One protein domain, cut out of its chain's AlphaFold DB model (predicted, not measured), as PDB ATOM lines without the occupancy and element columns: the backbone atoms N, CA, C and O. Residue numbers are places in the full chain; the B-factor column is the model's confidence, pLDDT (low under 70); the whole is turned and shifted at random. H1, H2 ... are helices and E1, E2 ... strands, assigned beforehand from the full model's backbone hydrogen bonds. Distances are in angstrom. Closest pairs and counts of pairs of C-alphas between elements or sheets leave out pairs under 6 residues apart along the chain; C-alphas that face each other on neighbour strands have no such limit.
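This is residues 3 to 85 of the 87 residues of an uncharacterized protein of Campylobacterales bacterium (UniProt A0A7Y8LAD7). With little regular structure, this domain is mostly loops round a short strand pair, E1 and E2, with H1 and H2 on different sides of it and the hairpin E3 and E4 at one end. The 83 printed residues include H1, E1, E2, H2, E3, E4 in that order; 29 are in named elements, mixed in class. It is compact, with a radius of gyration of the C-alphas of 12.2 A, and spans 32 by 30 by 23 A.

E1, residues 24 to 28, and E2, residues 40 to 42, are parallel at 31 degrees; N 26 and O 41 are within hydrogen-bond range, 2.8 A. H1, residues 11 to 15, is near E1, with 5 pairs of C-alphas within 10 A. H2, residues 47 to 56, is only just apart from E1, closest C-alphas 8.5 A. E3, residues 68 to 70, and E4, residues 76 to 78, form an antiparallel hairpin at 148 degrees, N 69 to O 77 2.9 A; both are apart from E1. In H1 and H2 every O i to N i+4 pair is within hydrogen-bond range.

E1 spans 12.4 A from C-alpha 24 at (42.920, 41.264, -6.623); H2 spans 13.9 A. E4 ends at C-alpha 78, (39.720, 52.249, -14.275).

The printed part has no cut. Links E1 to E2 and H2 to E3 are long. Residue 33 is under pLDDT 70.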
ATOM      1  N   ILE A   3      49.686  45.031 -11.348       93.75
ATOM      2  CA  ILE A   3      50.572  44.729 -12.468       93.75
ATOM      3  C   ILE A   3      52.002  44.801 -11.954       93.75
ATOM      4  O   ILE A   3      52.401  45.797 -11.355       93.75
ATOM      5  N   TYR A   4      52.761  43.729 -12.150       93.31
ATOM      6  CA  TYR A   4      54.100  43.582 -11.586       93.31
ATOM      7  C   TYR A   4      54.975  42.690 -12.470       93.31
ATOM      8  O   TYR A   4      54.496  42.096 -13.436       93.31
ATOM      9  N   SER A   5      56.264  42.611 -12.145       90.75
ATOM     10  CA  SER A   5      57.193  41.665 -12.759       90.75
ATOM     11  C   SER A   5      57.708  40.703 -11.699       90.75
ATOM     12  O   SER A   5      58.402  41.117 -10.772       90.75
ATOM     13  N   SER A   6      57.447  39.408 -11.874       88.19
ATOM     14  CA  SER A   6      58.015  38.360 -11.013       88.19
ATOM     15  C   SER A   6      59.551  38.331 -11.022       88.19
ATOM     16  O   SER A   6      60.167  37.841 -10.082       88.19
ATOM     17  N   ASN A   7      60.180  38.847 -12.083       88.50
ATOM     18  CA  ASN A   7      61.637  38.931 -12.202       88.50
ATOM     19  C   ASN A   7      62.235  40.084 -11.390       88.50
ATOM     20  O   ASN A   7      63.437  40.087 -11.139       88.50
ATOM     21  N   MET A   8      61.426  41.078 -11.027       85.44
ATOM     22  CA  MET A   8      61.879  42.241 -10.269       85.44
ATOM     23  C   MET A   8      61.411  42.183  -8.818       85.44
ATOM     24  O   MET A   8      62.122  42.663  -7.940       85.44
ATOM     25  N   GLN A   9      60.210  41.653  -8.566       86.69
ATOM     26  CA  GLN A   9      59.511  41.814  -7.294       86.69
ATOM     27  C   GLN A   9      58.728  40.559  -6.890       86.69
ATOM     28  O   GLN A   9      58.142  39.874  -7.731       86.69
ATOM     29  N   ASN A  10      58.649  40.292  -5.583       88.31
ATOM     30  CA  ASN A  10      57.811  39.224  -5.048       88.31
ATOM     31  C   ASN A  10      56.348  39.691  -4.931       88.31
ATOM     32  O   ASN A  10      56.048  40.685  -4.269       88.31
ATOM     33  N   PHE A  11      55.416  38.947  -5.535       88.69
ATOM     34  CA  PHE A  11      53.990  39.280  -5.494       88.69
ATOM     35  C   PHE A  11      53.421  39.371  -4.071       88.69
ATOM     36  O   PHE A  11      52.596  40.240  -3.807       88.69
ATOM     37  N   LEU A  12      53.848  38.507  -3.145       88.12
ATOM     38  CA  LEU A  12      53.331  38.507  -1.773       88.12
ATOM     39  C   LEU A  12      53.733  39.775  -1.011       88.12
ATOM     40  O   LEU A  12      52.935  40.307  -0.244       88.12
ATOM     41  N   GLU A  13      54.937  40.295  -1.255       89.75
ATOM     42  CA  GLU A  13      55.390  41.562  -0.668       89.75
ATOM     43  C   GLU A  13      54.552  42.739  -1.167       89.75
ATOM     44  O   GLU A  13      54.179  43.614  -0.387       89.75
ATOM     45  N   ILE A  14      54.207  42.729  -2.457       89.81
ATOM     46  CA  ILE A  14      53.310  43.711  -3.072       89.81
ATOM     47  C   ILE A  14      51.906  43.597  -2.473       89.81
ATOM     48  O   ILE A  14      51.323  44.589  -2.046       89.81
ATOM     49  N   TYR A  15      51.370  42.378  -2.427       89.06
ATOM     50  CA  TYR A  15      50.017  42.083  -1.964       89.06
ATOM     51  C   TYR A  15      49.792  42.529  -0.515       89.06
ATOM     52  O   TYR A  15      48.771  43.141  -0.214       89.06
ATOM     53  N   ASN A  16      50.771  42.302   0.365       88.38
ATOM     54  CA  ASN A  16      50.691  42.678   1.777       88.38
ATOM     55  C   ASN A  16      50.727  44.199   2.023       88.38
ATOM     56  O   ASN A  16      50.380  44.639   3.117       88.38
ATOM     57  N   LYS A  17      51.146  45.005   1.038       86.12
ATOM     58  CA  LYS A  17      51.192  46.475   1.138       86.12
ATOM     59  C   LYS A  17      49.875  47.154   0.746       86.12
ATOM     60  O   LYS A  17      49.751  48.360   0.934       86.12
ATOM     61  N   ILE A  18      48.904  46.413   0.211       85.38
ATOM     62  CA  ILE A  18      47.662  46.975  -0.329       85.38
ATOM     63  C   ILE A  18      46.497  46.672   0.615       85.38
ATOM     64  O   ILE A  18      46.343  45.556   1.107       85.38
ATOM     65  N   GLU A  19      45.629  47.659   0.835       78.88
ATOM     66  CA  GLU A  19      44.396  47.464   1.596       78.88
ATOM     67  C   GLU A  19      43.382  46.639   0.777       78.88
ATOM     68  O   GLU A  19      42.851  47.082  -0.248       78.88
ATOM     69  N   LEU A  20      43.099  45.413   1.222       73.00
ATOM     70  CA  LEU A  20      42.250  44.460   0.505       73.00
ATOM     71  C   LEU A  20      40.760  44.737   0.733       73.00
ATOM     72  O   LEU A  20      40.101  44.077   1.532       73.00
ATOM     73  N   LYS A  21      40.213  45.706  -0.004       83.44
ATOM     74  CA  LYS A  21      38.757  45.947  -0.070       83.44
ATOM     75  C   LYS A  21      38.053  45.111  -1.139       83.44
ATOM     76  O   LYS A  21      36.849  44.882  -1.054       83.44
ATOM     77  N   TYR A  22      38.796  44.648  -2.144       88.00
ATOM     78  CA  TYR A  22      38.272  43.956  -3.322       88.00
ATOM     79  C   TYR A  22      39.157  42.769  -3.700       88.00
ATOM     80  O   TYR A  22      40.325  42.706  -3.313       88.00
ATOM     81  N   LYS A  23      38.625  41.859  -4.526       91.50
ATOM     82  CA  LYS A  23      39.437  40.803  -5.140       91.50
ATOM     83  C   LYS A  23      40.542  41.411  -6.004       91.50
ATOM     84  O   LYS A  23      40.321  42.350  -6.774       91.50
ATOM     85  N   VAL A  24      41.728  40.835  -5.908       92.62
ATOM     86  CA  VAL A  24      42.920  41.264  -6.623       92.62
ATOM     87  C   VAL A  24      43.023  40.499  -7.931       92.62
ATOM     88  O   VAL A  24      43.276  39.302  -7.952       92.62
ATOM     89  N   LEU A  25      42.868  41.211  -9.042       92.75
ATOM     90  CA  LEU A  25      43.315  40.729 -10.345       92.75
ATOM     91  C   LEU A  25      44.822  40.981 -10.464       92.75
ATOM     92  O   LEU A  25      45.226  42.143 -10.507       92.75
ATOM     93  N   ALA A  26      45.631  39.928 -10.482       93.12
ATOM     94  CA  ALA A  26      47.084  40.000 -10.591       93.12
ATOM     95  C   ALA A  26      47.527  39.673 -12.021       93.12
ATOM     96  O   ALA A  26      47.087  38.677 -12.591       93.12
ATOM     97  N   ILE A  27      48.393  40.507 -12.593       92.75
ATOM     98  CA  ILE A  27      48.989  40.301 -13.914       92.75
ATOM     99  C   ILE A  27      50.503  40.402 -13.768       92.75
ATOM    100  O   ILE A  27      51.036  41.476 -13.489       92.75
ATOM    101  N   ASP A  28      51.183  39.282 -13.987       91.00
ATOM    102  CA  ASP A  28      52.635  39.260 -14.116       91.00
ATOM    103  C   ASP A  28      53.041  39.505 -15.571       91.00
ATOM    104  O   ASP A  28      52.618  38.779 -16.478       91.00
ATOM    105  N   LEU A  29      53.901  40.500 -15.798       88.50
ATOM    106  CA  LEU A  29      54.423  40.805 -17.127       88.50
ATOM    107  C   LEU A  29      55.250  39.654 -17.726       88.50
ATOM    108  O   LEU A  29      55.320  39.526 -18.948       88.50
ATOM    109  N   TYR A  30      55.842  38.803 -16.885       85.38
ATOM    110  CA  TYR A  30      56.619  37.633 -17.308       85.38
ATOM    111  C   TYR A  30      55.798  36.342 -17.345       85.38
ATOM    112  O   TYR A  30      56.332  35.284 -17.677       85.38
ATOM    113  N   GLN A  31      54.490  36.435 -17.082       78.94
ATOM    114  CA  GLN A  31      53.542  35.322 -17.117       78.94
ATOM    115  C   GLN A  31      53.925  34.139 -16.213       78.94
ATOM    116  O   GLN A  31      53.480  33.010 -16.453       78.94
ATOM    117  N   GLN A  32      54.712  34.365 -15.161       79.94
ATOM    118  CA  GLN A  32      54.879  33.371 -14.116       79.94
ATOM    119  C   GLN A  32      53.563  33.247 -13.352       79.94
ATOM    120  O   GLN A  32      52.856  34.216 -13.061       79.94
ATOM    121  N   ARG A  33      53.169  32.005 -13.075       67.94
ATOM    122  CA  ARG A  33      51.906  31.746 -12.396       67.94
ATOM    123  C   ARG A  33      52.090  31.939 -10.895       67.94
ATOM    124  O   ARG A  33      52.759  31.137 -10.259       67.94
ATOM    125  N   VAL A  34      51.435  32.951 -10.335       73.75
ATOM    126  CA  VAL A  34      51.051  32.951  -8.919       73.75
ATOM    127  C   VAL A  34      49.812  32.076  -8.748       73.75
ATOM    128  O   VAL A  34      48.938  32.050  -9.621       73.75
ATOM    129  N   GLU A  35      49.749  31.338  -7.643       79.00
ATOM    130  CA  GLU A  35      48.578  30.537  -7.305       79.00
ATOM    131  C   GLU A  35      47.367  31.442  -7.061       79.00
ATOM    132  O   GLU A  35      47.389  32.343  -6.220       79.00
ATOM    133  N   SER A  36      46.301  31.213  -7.828       81.62
ATOM    134  CA  SER A  36      45.018  31.868  -7.590       81.62
ATOM    135  C   SER A  36      44.389  31.332  -6.303       81.62
ATOM    136  O   SER A  36      44.461  30.137  -6.020       81.62
ATOM    137  N   ASN A  37      43.715  32.202  -5.558       86.69
ATOM    138  CA  ASN A  37      42.902  31.838  -4.399       86.69
ATOM    139  C   ASN A  37      41.612  32.675  -4.375       86.69
ATOM    140  O   ASN A  37      41.327  33.415  -5.317       86.69
ATOM    141  N   ASP A  38      40.822  32.585  -3.304       86.31
ATOM    142  CA  ASP A  38      39.529  33.280  -3.221       86.31
ATOM    143  C   ASP A  38      39.626  34.807  -3.387       86.31
ATOM    144  O   ASP A  38      38.677  35.437  -3.878       86.31
ATOM    145  N   ASN A  39      40.782  35.383  -3.040       89.69
ATOM    146  CA  ASN A  39      41.060  36.817  -3.075       89.69
ATOM    147  C   ASN A  39      41.951  37.235  -4.247       89.69
ATOM    148  O   ASN A  39      41.945  38.410  -4.605       89.69
ATOM    149  N   ILE A  40      42.692  36.305  -4.855       91.25
ATOM    150  CA  ILE A  40      43.642  36.571  -5.938       91.25
ATOM    151  C   ILE A  40      43.223  35.805  -7.187       91.25
ATOM    152  O   ILE A  40      43.252  34.579  -7.241       91.25
ATOM    153  N   ILE A  41      42.894  36.555  -8.230       90.81
ATOM    154  CA  ILE A  41      42.694  36.046  -9.578       90.81
ATOM    155  C   ILE A  41      43.981  36.322 -10.343       90.81
ATOM    156  O   ILE A  41      44.242  37.463 -10.720       90.81
ATOM    157  N   ASN A  42      44.788  35.292 -10.575       88.75
ATOM    158  CA  ASN A  42      45.935  35.427 -11.458       88.75
ATOM    159  C   ASN A  42      45.488  35.360 -12.926       88.75
ATOM    160  O   ASN A  42      44.775  34.436 -13.327       88.75
ATOM    161  N   LEU A  43      45.912  36.334 -13.731       87.12
ATOM    162  CA  LEU A  43      45.609  36.414 -15.152       87.12
ATOM    163  C   LEU A  43      46.895  36.353 -15.974       87.12
ATOM    164  O   LEU A  43      47.713  37.268 -15.977       87.12
ATOM    165  N   THR A  44      47.027  35.272 -16.736       84.38
ATOM    166  CA  THR A  44      48.063  35.117 -17.762       84.38
ATOM    167  C   THR A  44      47.483  35.442 -19.130       84.38
ATOM    168  O   THR A  44      46.351  35.058 -19.436       84.38
ATOM    169  N   SER A  45      48.254  36.104 -19.987       85.19
ATOM    170  CA  SER A  45      47.838  36.371 -21.359       85.19
ATOM    171  C   SER A  45      49.027  36.489 -22.294       85.19
ATOM    172  O   SER A  45      50.138  36.771 -21.860       85.19
ATOM    173  N   ASN A  46      48.778  36.337 -23.594       89.38
ATOM    174  CA  ASN A  46      49.803  36.582 -24.598       89.38
ATOM    175  C   ASN A  46      50.287  38.046 -24.567       89.38
ATOM    176  O   ASN A  46      49.593  38.953 -24.099       89.38
ATOM    177  N   MET A  47      51.476  38.276 -25.129       89.75
ATOM    178  CA  MET A  47      52.135  39.582 -25.092       89.75
ATOM    179  C   MET A  47      51.306  40.696 -25.746       89.75
ATOM    180  O   MET A  47      51.273  41.810 -25.235       89.75
ATOM    181  N   ASN A  48      50.572  40.407 -26.824       94.12
ATOM    182  CA  ASN A  48      49.737  41.407 -27.495       94.12
ATOM    183  C   ASN A  48      48.588  41.893 -26.604       94.12
ATOM    184  O   ASN A  48      48.276  43.083 -26.581       94.12
ATOM    185  N   THR A  49      47.949  40.988 -25.866       91.81
ATOM    186  CA  THR A  49      46.908  41.351 -24.901       91.81
ATOM    187  C   THR A  49      47.500  42.113 -23.724       91.81
ATOM    188  O   THR A  49      46.931  43.117 -23.309       91.81
ATOM    189  N   LEU A  50      48.659  41.681 -23.223       91.31
ATOM    190  CA  LEU A  50      49.350  42.363 -22.138       91.31
ATOM    191  C   LEU A  50      49.706  43.809 -22.515       91.31
ATOM    192  O   LEU A  50      49.392  44.730 -21.768       91.31
ATOM    193  N   LEU A  51      50.262  44.022 -23.712       91.94
ATOM    194  CA  LEU A  51      50.558  45.355 -24.244       91.94
ATOM    195  C   LEU A  51      49.298  46.223 -24.342       91.94
ATOM    196  O   LEU A  51      49.325  47.385 -23.946       91.94
ATOM    197  N   LYS A  52      48.174  45.659 -24.803       93.56
ATOM    198  CA  LYS A  52      46.886  46.369 -24.834       93.56
ATOM    199  C   LYS A  52      46.403  46.756 -23.439       93.56
ATOM    200  O   LYS A  52      45.845  47.836 -23.292       93.56
ATOM    201  N   ILE A  53      46.596  45.905 -22.431       91.81
ATOM    202  CA  ILE A  53      46.251  46.213 -21.034       91.81
ATOM    203  C   ILE A  53      47.127  47.362 -20.526       91.81
ATOM    204  O   ILE A  53      46.591  48.355 -20.039       91.81
ATOM    205  N   VAL A  54      48.448  47.258 -20.704       91.94
ATOM    206  CA  VAL A  54      49.421  48.285 -20.298       91.94
ATOM    207  C   VAL A  54      49.079  49.645 -20.912       91.94
ATOM    208  O   VAL A  54      49.000  50.643 -20.201       91.94
ATOM    209  N   GLN A  55      48.783  49.673 -22.213       92.50
ATOM    210  CA  GLN A  55      48.399  50.893 -22.927       92.50
ATOM    211  C   GLN A  55      47.025  51.416 -22.503       92.50
ATOM    212  O   GLN A  55      46.872  52.605 -22.252       92.50
ATOM    213  N   ARG A  56      46.013  50.545 -22.397       91.69
ATOM    214  CA  ARG A  56      44.635  50.941 -22.052       91.69
ATOM    215  C   ARG A  56      44.556  51.640 -20.701       91.69
ATOM    216  O   ARG A  56      43.729  52.531 -20.535       91.69
ATOM    217  N   PHE A  57      45.369  51.199 -19.752       91.94
ATOM    218  CA  PHE A  57      45.399  51.742 -18.402       91.94
ATOM    219  C   PHE A  57      46.587  52.677 -18.167       91.94
ATOM    220  O   PHE A  57      46.796  53.074 -17.033       91.94
ATOM    221  N   ASN A  58      47.348  53.045 -19.206       93.00
ATOM    222  CA  ASN A  58      48.489  53.961 -19.114       93.00
ATOM    223  C   ASN A  58      49.475  53.597 -17.984       93.00
ATOM    224  O   ASN A  58      49.859  54.445 -17.179       93.00
ATOM    225  N   ILE A  59      49.865  52.323 -17.894       92.88
ATOM    226  CA  ILE A  59      50.849  51.871 -16.903       92.88
ATOM    227  C   ILE A  59      52.252  52.168 -17.425       92.88
ATOM    228  O   ILE A  59      52.698  51.555 -18.394       92.88
ATOM    229  N   TYR A  60      52.943  53.094 -16.765       92.31
ATOM    230  CA  TYR A  60      54.323  53.464 -17.097       92.31
ATOM    231  C   TYR A  60      55.349  52.853 -16.140       92.31
ATOM    232  O   TYR A  60      56.483  52.611 -16.543       92.31
ATOM    233  N   ASP A  61      54.924  52.531 -14.916       93.44
ATOM    234  CA  ASP A  61      55.775  52.022 -13.847       93.44
ATOM    235  C   ASP A  61      55.182  50.756 -13.215       93.44
ATOM    236  O   ASP A  61      53.960  50.557 -13.165       93.44
ATOM    237  N   ILE A  62      56.068  49.898 -12.709       92.94
ATOM    238  CA  ILE A  62      55.721  48.671 -11.990       92.94
ATOM    239  C   ILE A  62      56.543  48.550 -10.694       92.94
ATOM    240  O   ILE A  62      57.700  48.973 -10.673       92.94
ATOM    241  N   PRO A  63      55.987  47.946  -9.632       94.19
ATOM    242  CA  PRO A  63      54.629  47.424  -9.550       94.19
ATOM    243  C   PRO A  63      53.605  48.545  -9.401       94.19
ATOM    244  O   PRO A  63      53.837  49.533  -8.707       94.19
ATOM    245  N   SER A  64      52.456  48.367 -10.038       94.12
ATOM    246  CA  SER A  64      51.352  49.318  -9.981       94.12
ATOM    247  C   SER A  64      50.059  48.649  -9.543       94.12
ATOM    248  O   SER A  64      49.773  47.505  -9.904       94.12
ATOM    249  N   ALA A  65      49.261  49.377  -8.766       93.88
ATOM    250  CA  ALA A  65      47.943  48.950  -8.330       93.88
ATOM    251  C   ALA A  65      46.886  50.024  -8.585       93.88
ATOM    252  O   ALA A  65      47.138  51.219  -8.472       93.88
ATOM    253  N   PHE A  66      45.690  49.580  -8.962       93.88
ATOM    254  CA  PHE A  66      44.528  50.447  -9.145       93.88
ATOM    255  C   PHE A  66      43.230  49.648  -9.157       93.88
ATOM    256  O   PHE A  66      43.208  48.439  -9.414       93.88
ATOM    257  N   ILE A  67      42.123  50.329  -8.899       94.06
ATOM    258  CA  ILE A  67      40.784  49.759  -8.907       94.06
ATOM    259  C   ILE A  67      40.256  49.767 -10.340       94.06
ATOM    260  O   ILE A  67      40.390  50.749 -11.075       94.06
ATOM    261  N   ILE A  68      39.656  48.645 -10.732       92.94
ATOM    262  CA  ILE A  68      38.857  48.545 -11.949       92.94
ATOM    263  C   ILE A  68      37.427  48.193 -11.564       92.94
ATOM    264  O   ILE A  68      37.201  47.359 -10.688       92.94
ATOM    265  N   GLU A  69      36.472  48.804 -12.247       92.56
ATOM    266  CA  GLU A  69      35.047  48.581 -12.037       92.56
ATOM    267  C   GLU A  69      34.428  48.000 -13.310       92.56
ATOM    268  O   GLU A  69      34.743  48.414 -14.435       92.56
ATOM    269  N   LYS A  70      33.531  47.025 -13.138       90.44
ATOM    270  CA  LYS A  70      32.730  46.483 -14.233       90.44
ATOM    271  C   LYS A  70      31.648  47.495 -14.614       90.44
ATOM    272  O   LYS A  70      30.741  47.752 -13.837       90.44
ATOM    273  N   GLN A  71      31.718  48.030 -15.828       90.62
ATOM    274  CA  GLN A  71      30.721  48.969 -16.357       90.62
ATOM    275  C   GLN A  71      29.516  48.253 -16.971       90.62
ATOM    276  O   GLN A  71      28.382  48.698 -16.838       90.62
ATOM    277  N   ASN A  72      29.758  47.149 -17.677       90.50
ATOM    278  CA  ASN A  72      28.725  46.308 -18.277       90.50
ATOM    279  C   ASN A  72      29.266  44.880 -18.464       90.50
ATOM    280  O   ASN A  72      30.339  44.548 -17.961       90.50
ATOM    281  N   ASN A  73      28.542  44.010 -19.175       83.62
ATOM    282  CA  ASN A  73      28.907  42.595 -19.298       83.62
ATOM    283  C   ASN A  73      30.315  42.327 -19.855       83.62
ATOM    284  O   ASN A  73      30.879  41.289 -19.515       83.62
ATOM    285  N   PHE A  74      30.897  43.246 -20.630       83.06
ATOM    286  CA  PHE A  74      32.180  43.026 -21.309       83.06
ATOM    287  C   PHE A  74      33.223  44.120 -21.058       83.06
ATOM    288  O   PHE A  74      34.370  43.976 -21.478       83.06
ATOM    289  N   LEU A  75      32.850  45.210 -20.384       86.12
ATOM    290  CA  LEU A  75      33.697  46.386 -20.239       86.12
ATOM    291  C   LEU A  75      34.083  46.625 -18.782       86.12
ATOM    292  O   LEU A  75      33.225  46.788 -17.914       86.12
ATOM    293  N   TYR A  76      35.390  46.740 -18.560       89.06
ATOM    294  CA  TYR A  76      35.970  47.244 -17.320       89.06
ATOM    295  C   TYR A  76      36.624  48.605 -17.582       89.06
ATOM    296  O   TYR A  76      37.299  48.794 -18.609       89.06
ATOM    297  N   LYS A  77      36.418  49.549 -16.660       90.69
ATOM    298  CA  LYS A  77      37.107  50.849 -16.632       90.69
ATOM    299  C   LYS A  77      37.996  50.939 -15.397       90.69
ATOM    300  O   LYS A  77      37.762  50.241 -14.415       90.69
ATOM    301  N   GLN A  78      38.983  51.818 -15.454       92.44
ATOM    302  CA  GLN A  78      39.720  52.249 -14.275       92.44
ATOM    303  C   GLN A  78      38.833  53.159 -13.424       92.44
ATOM    304  O   GLN A  78      38.134  54.012 -13.967       92.44
ATOM    305  N   ASP A  79      38.863  52.944 -12.115       92.25
ATOM    306  CA  ASP A  79      38.031  53.657 -11.141       92.25
ATOM    307  C   ASP A  79      38.861  54.422 -10.093       92.25
ATOM    308  O   ASP A  79      38.349  55.281  -9.386       92.25
ATOM    309  N   SER A  80      40.173  54.171 -10.028       90.56
ATOM    310  CA  SER A  80      41.101  54.922  -9.177       90.56
ATOM    311  C   SER A  80      42.317  55.404  -9.956       90.56
ATOM    312  O   SER A  80      42.653  54.859 -11.007       90.56
ATOM    313  N   SER A  81      43.045  56.373  -9.404       91.50
ATOM    314  CA  SER A  81      44.411  56.666  -9.847       91.50
ATOM    315  C   SER A  81      45.308  55.429  -9.724       91.50
ATOM    316  O   SER A  81      45.040  54.533  -8.919       91.50
ATOM    317  N   ILE A  82      46.361  55.391 -10.541       93.12
ATOM    318  CA  ILE A  82      47.401  54.365 -10.457       93.12
ATOM    319  C   ILE A  82      48.305  54.697  -9.280       93.12
ATOM    320  O   ILE A  82      48.868  55.789  -9.213       93.12
ATOM    321  N   GLU A  83      48.456  53.743  -8.377       93.00
ATOM    322  CA  GLU A  83      49.419  53.793  -7.292       93.00
ATOM    323  C   GLU A  83      50.670  53.009  -7.691       93.00
ATOM    324  O   GLU A  83      50.584  51.835  -8.057       93.00
ATOM    325  N   ILE A  84      51.835  53.657  -7.627       92.38
ATOM    326  CA  ILE A  84      53.131  52.998  -7.812       92.38
ATOM    327  C   ILE A  84      53.585  52.486  -6.450       92.38
ATOM    328  O   ILE A  84      53.796  53.265  -5.516       92.38
ATOM    329  N   LEU A  85      53.755  51.175  -6.341       89.44
ATOM    330  CA  LEU A  85      54.060  50.519  -5.081       89.44
ATOM    331  C   LEU A  85      55.572  50.510  -4.868       89.44
ATOM    332  O   LEU A  85      56.310  49.798  -5.544       89.44
TER     333      LEU A  85